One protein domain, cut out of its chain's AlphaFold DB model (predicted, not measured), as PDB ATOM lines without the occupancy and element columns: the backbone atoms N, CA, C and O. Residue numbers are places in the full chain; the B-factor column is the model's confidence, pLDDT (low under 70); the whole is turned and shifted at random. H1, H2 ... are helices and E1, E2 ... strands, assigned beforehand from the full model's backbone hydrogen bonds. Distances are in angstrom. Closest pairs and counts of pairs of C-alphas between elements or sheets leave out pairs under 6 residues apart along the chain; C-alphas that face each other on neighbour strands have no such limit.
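What this domain is: This is residues 21 to 73 of the 77 residues of an uncharacterized protein of Halorubrum sp. C3 (UniProt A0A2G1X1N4). A long two-stranded hairpin, E1 and E2, makes the length of this model, and a small head sits at the end where E1 begins and E2 ends. The head holds the short helix H1 and a final stretch without named elements, residues 62 to 73, which folds back to E2. The printed part has 53 residues, with two strands and one helix in the order E1, E2, H1; the sheet, in the order E1 - E2, is antiparallel, and the class is mixed, helices and strands. The whole is loose, with a radius of gyration of the C-alphas of 13.8 A and spans of 44 by 20 by 17 A.

Where its parts are: Find C-alpha 22 at (170.550, 158.642, 164.719); from there E1, residues 22 to 33, runs 34.4 A to C-alpha 33 at (150.018, 143.034, 187.438). E2, residues 36 to 49, returns over 34.8 A and bends by 62 degrees at residue 41. H1, residues 52 to 61, ends with C-alpha 61 at (157.568, 155.803, 157.335).

How they stand to each other: Look first at the hairpin: E1 and E2 are antiparallel, with 162 degrees between their directions. N 23 and O 48 are 2.9 A apart, and N 33 and O 36 are 2.8 A apart, both within hydrogen-bond range. Next look at Val 55 of H1: its C-alpha is 6.7 A from that of Gly 22 in E1 and 6.8 A from that of Val 49 in E2, the closest C-alphas of each pair of elements. In H1 every O i to N i+4 pair is within hydrogen-bond range. Residues 71 to 72 form a short parallel pairing with residues 47 to 48 of E2.

The domain as a whole: The two C-alphas farthest apart, those of Arg 34 and Asp 53, are 44.1 A apart. The printed part has no cut, and the links E1 to E2 and E2 to H1 are tight. The mean pLDDT of the printed part is 82.7; look at residues 66 to 73 for the values under 70.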
ATOM      1  N   GLY A  21     170.571 157.519 160.532       88.44
ATOM      2  CA  GLY A  21     170.659 158.936 160.873       88.44
ATOM      3  C   GLY A  21     170.562 159.289 162.358       88.44
ATOM      4  O   GLY A  21     170.598 160.475 162.680       88.44
ATOM      5  N   GLY A  22     170.478 158.328 163.287       91.50
ATOM      6  CA  GLY A  22     170.550 158.642 164.719       91.50
ATOM      7  C   GLY A  22     169.879 157.626 165.640       91.50
ATOM      8  O   GLY A  22     170.027 156.416 165.484       91.50
ATOM      9  N   ALA A  23     169.157 158.118 166.646       91.19
ATOM     10  CA  ALA A  23     168.458 157.270 167.606       91.19
ATOM     11  C   ALA A  23     167.128 157.870 168.077       91.19
ATOM     12  O   ALA A  23     166.978 159.078 168.264       91.19
ATOM     13  N   LEU A  24     166.165 156.991 168.332       90.38
ATOM     14  CA  LEU A  24     164.862 157.296 168.902       90.38
ATOM     15  C   LEU A  24     164.864 156.922 170.386       90.38
ATOM     16  O   LEU A  24     165.201 155.797 170.749       90.38
ATOM     17  N   VAL A  25     164.480 157.857 171.250       90.06
ATOM     18  CA  VAL A  25     164.369 157.637 172.694       90.06
ATOM     19  C   VAL A  25     162.900 157.558 173.072       90.06
ATOM     20  O   VAL A  25     162.147 158.528 172.941       90.06
ATOM     21  N   TRP A  26     162.507 156.402 173.581       90.12
ATOM     22  CA  TRP A  26     161.146 156.071 173.956       90.12
ATOM     23  C   TRP A  26     160.992 156.076 175.469       90.12
ATOM     24  O   TRP A  26     161.832 155.545 176.189       90.12
ATOM     25  N   SER A  27     159.896 156.648 175.946       90.62
ATOM     26  CA  SER A  27     159.400 156.437 177.298       90.62
ATOM     27  C   SER A  27     158.438 155.264 177.270       90.62
ATOM     28  O   SER A  27     157.460 155.279 176.517       90.62
ATOM     29  N   VAL A  28     158.722 154.253 178.079       91.88
ATOM     30  CA  VAL A  28     157.930 153.032 178.157       91.88
ATOM     31  C   VAL A  28     157.339 152.910 179.540       91.88
ATOM     32  O   VAL A  28     158.059 152.909 180.533       91.88
ATOM     33  N   GLU A  29     156.019 152.832 179.596       91.00
ATOM     34  CA  GLU A  29     155.281 152.662 180.834       91.00
ATOM     35  C   GLU A  29     154.964 151.186 181.043       91.00
ATOM     36  O   GLU A  29     154.559 150.467 180.122       91.00
ATOM     37  N   TYR A  30     155.160 150.750 182.279       89.25
ATOM     38  CA  TYR A  30     154.882 149.409 182.747       89.25
ATOM     39  C   TYR A  30     153.918 149.479 183.918       89.25
ATOM     40  O   TYR A  30     154.094 150.269 184.848       89.25
ATOM     41  N   GLU A  31     152.939 148.591 183.899       87.94
ATOM     42  CA  GLU A  31     152.003 148.380 184.991       87.94
ATOM     43  C   GLU A  31     152.325 147.056 185.678       87.94
ATOM     44  O   GLU A  31     152.487 146.013 185.027       87.94
ATOM     45  N   LYS A  32     152.427 147.085 187.007       86.62
ATOM     46  CA  LYS A  32     152.567 145.873 187.805       86.62
ATOM     47  C   LYS A  32     151.219 145.163 187.896       86.62
ATOM     48  O   LYS A  32     150.284 145.662 188.514       86.62
ATOM     49  N   ARG A  33     151.149 143.963 187.327       82.25
ATOM     50  CA  ARG A  33     150.018 143.034 187.438       82.25
ATOM     51  C   ARG A  33     150.397 141.846 188.317       82.25
ATOM     52  O   ARG A  33     151.565 141.653 188.656       82.25
ATOM     53  N   ARG A  34     149.418 141.001 188.666       81.94
ATOM     54  CA  ARG A  34     149.653 139.780 189.466       81.94
ATOM     55  C   ARG A  34     150.686 138.835 188.838       81.94
ATOM     56  O   ARG A  34     151.413 138.177 189.570       81.94
ATOM     57  N   SER A  35     150.770 138.790 187.508       81.38
ATOM     58  CA  SER A  35     151.710 137.954 186.748       81.38
ATOM     59  C   SER A  35     153.076 138.605 186.489       81.38
ATOM     60  O   SER A  35     153.935 137.971 185.884       81.38
ATOM     61  N   GLY A  36     153.295 139.850 186.930       84.94
ATOM     62  CA  GLY A  36     154.530 140.599 186.696       84.94
ATOM     63  C   GLY A  36     154.296 141.950 186.022       84.94
ATOM     64  O   GLY A  36     153.189 142.488 186.020       84.94
ATOM     65  N   TRP A  37     155.361 142.521 185.466       86.56
ATOM     66  CA  TRP A  37     155.316 143.809 184.774       86.56
ATOM     67  C   TRP A  37     154.813 143.637 183.344       86.56
ATOM     68  O   TRP A  37     155.329 142.811 182.596       86.56
ATOM     69  N   THR A  38     153.813 144.424 182.960       87.56
ATOM     70  CA  THR A  38     153.281 144.451 181.594       87.56
ATOM     71  C   THR A  38     153.511 145.825 180.990       87.56
ATOM     72  O   THR A  38     153.156 146.827 181.606       87.56
ATOM     73  N   ARG A  39     154.090 145.877 179.786       88.44
ATOM     74  CA  ARG A  39     154.240 147.125 179.030       88.44
ATOM     75  C   ARG A  39     152.866 147.620 178.586       88.44
ATOM     76  O   ARG A  39     152.173 146.905 177.867       88.44
ATOM     77  N   THR A  40     152.500 148.832 178.981       87.75
ATOM     78  CA  THR A  40     151.200 149.437 178.661       87.75
ATOM     79  C   THR A  40     151.313 150.447 177.528       87.75
ATOM     80  O   THR A  40     150.567 150.361 176.555       87.75
ATOM     81  N   THR A  41     152.295 151.345 177.605       88.81
ATOM     82  CA  THR A  41     152.456 152.458 176.660       88.81
ATOM     83  C   THR A  41     153.908 152.578 176.217       88.81
ATOM     84  O   THR A  41     154.829 152.390 177.009       88.81
ATOM     85  N   ARG A  42     154.133 152.941 174.949       89.00
ATOM     86  CA  ARG A  42     155.447 153.329 174.418       89.00
ATOM     87  C   ARG A  42     155.292 154.628 173.641       89.00
ATOM     88  O   ARG A  42     154.603 154.661 172.626       89.00
ATOM     89  N   ARG A  43     155.920 155.700 174.122       88.31
ATOM     90  CA  ARG A  43     155.824 157.042 173.537       88.31
ATOM     91  C   ARG A  43     157.202 157.557 173.162       88.31
ATOM     92  O   ARG A  43     158.118 157.511 173.977       88.31
ATOM     93  N   LEU A  44     157.348 158.071 171.945       87.81
ATOM     94  CA  LEU A  44     158.583 158.730 171.531       87.81
ATOM     95  C   LEU A  44     158.705 160.058 172.285       87.81
ATOM     96  O   LEU A  44     157.782 160.873 172.244       87.81
ATOM     97  N   VAL A  45     159.813 160.257 172.997       86.94
ATOM     98  CA  VAL A  45     160.024 161.452 173.836       86.94
ATOM     99  C   VAL A  45     161.181 162.322 173.369       86.94
ATOM    100  O   VAL A  45     161.200 163.514 173.664       86.94
ATOM    101  N   ARG A  46     162.146 161.753 172.643       86.12
ATOM    102  CA  ARG A  46     163.286 162.490 172.091       86.12
ATOM    103  C   ARG A  46     163.849 161.760 170.878       86.12
ATOM    104  O   ARG A  46     163.782 160.536 170.796       86.12
ATOM    105  N   THR A  47     164.460 162.515 169.980       86.75
ATOM    106  CA  THR A  47     165.342 162.000 168.934       86.75
ATOM    107  C   THR A  47     166.751 162.541 169.155       86.75
ATOM    108  O   THR A  47     166.927 163.696 169.551       86.75
ATOM    109  N   LYS A  48     167.751 161.689 168.946       87.00
ATOM    110  CA  LYS A  48     169.135 162.094 168.710       87.00
ATOM    111  C   LYS A  48     169.361 162.032 167.209       87.00
ATOM    112  O   LYS A  48     169.047 161.008 166.604       87.00
ATOM    113  N   VAL A  49     169.845 163.119 166.625       87.25
ATOM    114  CA  VAL A  49     169.893 163.294 165.172       87.25
ATOM    115  C   VAL A  49     171.327 163.549 164.738       87.25
ATOM    116  O   VAL A  49     171.906 164.555 165.127       87.25
ATOM    117  N   ASN A  50     171.844 162.644 163.912       88.12
ATOM    118  CA  ASN A  50     173.094 162.801 163.170       88.12
ATOM    119  C   ASN A  50     172.797 163.185 161.708       88.12
ATOM    120  O   ASN A  50     173.514 163.986 161.125       88.12
ATOM    121  N   ASP A  51     171.714 162.641 161.136       88.62
ATOM    122  CA  ASP A  51     171.172 162.990 159.819       88.62
ATOM    123  C   ASP A  51     169.665 163.258 159.949       88.62
ATOM    124  O   ASP A  51     168.863 162.365 160.246       88.62
ATOM    125  N   ALA A  52     169.277 164.519 159.762       85.00
ATOM    126  CA  ALA A  52     167.904 164.967 159.955       85.00
ATOM    127  C   ALA A  52     166.933 164.436 158.893       85.00
ATOM    128  O   ALA A  52     165.761 164.212 159.211       85.00
ATOM    129  N   ASP A  53     167.390 164.225 157.660       88.44
ATOM    130  CA  ASP A  53     166.531 163.769 156.569       88.44
ATOM    131  C   ASP A  53     166.277 162.265 156.669       88.44
ATOM    132  O   ASP A  53     165.134 161.825 156.485       88.44
ATOM    133  N   ALA A  54     167.285 161.489 157.075       89.50
ATOM    134  CA  ALA A  54     167.123 160.073 157.392       89.50
ATOM    135  C   ALA A  54     166.143 159.866 158.563       89.50
ATOM    136  O   ALA A  54     165.171 159.113 158.441       89.50
ATOM    137  N   VAL A  55     166.310 160.614 159.664       88.25
ATOM    138  CA  VAL A  55     165.399 160.538 160.818       88.25
ATOM    139  C   VAL A  55     163.982 160.974 160.441       88.25
ATOM    140  O   VAL A  55     163.017 160.297 160.800       88.25
ATOM    141  N   ARG A  56     163.815 162.072 159.691       87.38
ATOM    142  CA  ARG A  56     162.488 162.528 159.237       87.38
ATOM    143  C   ARG A  56     161.810 161.469 158.368       87.38
ATOM    144  O   ARG A  56     160.629 161.189 158.572       87.38
ATOM    145  N   SER A  57     162.551 160.871 157.438       89.94
ATOM    146  CA  SER A  57     162.049 159.808 156.563       89.94
ATOM    147  C   SER A  57     161.593 158.591 157.363       89.94
ATOM    148  O   SER A  57     160.523 158.046 157.093       89.94
ATOM    149  N   GLU A  58     162.347 158.202 158.393       90.12
ATOM    150  CA  GLU A  58     161.986 157.094 159.279       90.12
ATOM    151  C   GLU A  58     160.732 157.398 160.110       90.12
ATOM    152  O   GLU A  58     159.841 156.554 160.227       90.12
ATOM    153  N   LEU A  59     160.605 158.616 160.644       88.75
ATOM    154  CA  LEU A  59     159.409 159.028 161.385       88.75
ATOM    155  C   LEU A  59     158.159 159.025 160.495       88.75
ATOM    156  O   LEU A  59     157.125 158.499 160.907       88.75
ATOM    157  N   ILE A  60     158.262 159.540 159.264       88.56
ATOM    158  CA  ILE A  60     157.168 159.527 158.281       88.56
ATOM    159  C   ILE A  60     156.788 158.089 157.919       88.56
ATOM    160  O   ILE A  60     155.606 157.748 157.944       88.56
ATOM    161  N   ARG A  61     157.776 157.227 157.648       89.94
ATOM    162  CA  ARG A  61     157.568 155.803 157.335       89.94
ATOM    163  C   ARG A  61     156.807 155.078 158.444       89.94
ATOM    164  O   ARG A  61     155.984 154.214 158.162       89.94
ATOM    165  N   ARG A  62     157.058 155.450 159.701       88.62
ATOM    166  CA  ARG A  62     156.390 154.899 160.888       88.62
ATOM    167  C   ARG A  62     155.066 155.589 161.233       88.62
ATOM    168  O   ARG A  62     154.436 155.208 162.215       88.62
ATOM    169  N   GLY A  63     154.652 156.606 160.473       87.88
ATOM    170  CA  GLY A  63     153.447 157.391 160.753       87.88
ATOM    171  C   GLY A  63     153.531 158.212 162.045       87.88
ATOM    172  O   GLY A  63     152.505 158.541 162.638       87.88
ATOM    173  N   ILE A  64     154.741 158.526 162.516       85.00
ATOM    174  CA  ILE A  64     154.962 159.285 163.748       85.00
ATOM    175  C   ILE A  64     154.973 160.777 163.409       85.00
ATOM    176  O   ILE A  64     155.793 161.248 162.621       85.00
ATOM    177  N   GLY A  65     154.073 161.535 164.039       72.94
ATOM    178  CA  GLY A  65     153.983 162.983 163.862       72.94
ATOM    179  C   GLY A  65     155.273 163.694 164.279       72.94
ATOM    180  O   GLY A  65     155.640 163.703 165.451       72.94
ATOM    181  N   VAL A  66     155.936 164.332 163.312       62.47
ATOM    182  CA  VAL A  66     157.238 165.004 163.487       62.47
ATOM    183  C   VAL A  66     157.132 166.265 164.364       62.47
ATOM    184  O   VAL A  66     158.100 166.663 165.003       62.47
ATOM    185  N   GLY A  67     155.943 166.875 164.450       54.56
ATOM    186  CA  GLY A  67     155.733 168.192 165.067       54.56
ATOM    187  C   GLY A  67     155.810 168.270 166.598       54.56
ATOM    188  O   GLY A  67     155.727 169.368 167.133       54.56
ATOM    189  N   ALA A  68     155.957 167.149 167.313       46.91
ATOM    190  CA  ALA A  68     155.913 167.114 168.784       46.91
ATOM    191  C   ALA A  68     157.236 166.694 169.451       46.91
ATOM    192  O   ALA A  68     157.275 166.479 170.664       46.91
ATOM    193  N   LEU A  69     158.312 166.527 168.678       59.59
ATOM    194  CA  LEU A  69     159.577 165.996 169.180       59.59
ATOM    195  C   LEU A  69     160.558 167.135 169.451       59.59
ATOM    196  O   LEU A  69     160.911 167.892 168.550       59.59
ATOM    197  N   HIS A  70     161.035 167.234 170.694       56.66
ATOM    198  CA  HIS A  70     162.200 168.051 171.015       56.66
ATOM    199  C   HIS A  70     163.438 167.394 170.395       56.66
ATOM    200  O   HIS A  70     164.094 166.556 171.019       56.66
ATOM    201  N   THR A  71     163.734 167.754 169.150       54.34
ATOM    202  CA  THR A  71     164.984 167.403 168.480       54.34
ATOM    203  C   THR A  71     166.118 168.090 169.230       54.34
ATOM    204  O   THR A  71     166.247 169.311 169.197       54.34
ATOM    205  N   THR A  72     166.916 167.322 169.970       54.69
ATOM    206  CA  THR A  72     168.210 167.805 170.459       54.69
ATOM    207  C   THR A  72     169.230 167.350 169.428       54.69
ATOM    208  O   THR A  72     169.564 166.168 169.375       54.69
ATOM    209  N   VAL A  73     169.639 168.266 168.550       49.16
ATOM    210  CA  VAL A  73     170.763 168.029 167.643       49.16
ATOM    211  C   VAL A  73     172.017 168.146 168.500       49.16
ATOM    212  O   VAL A  73     172.350 169.236 168.956       49.16
TER     213      VAL A  73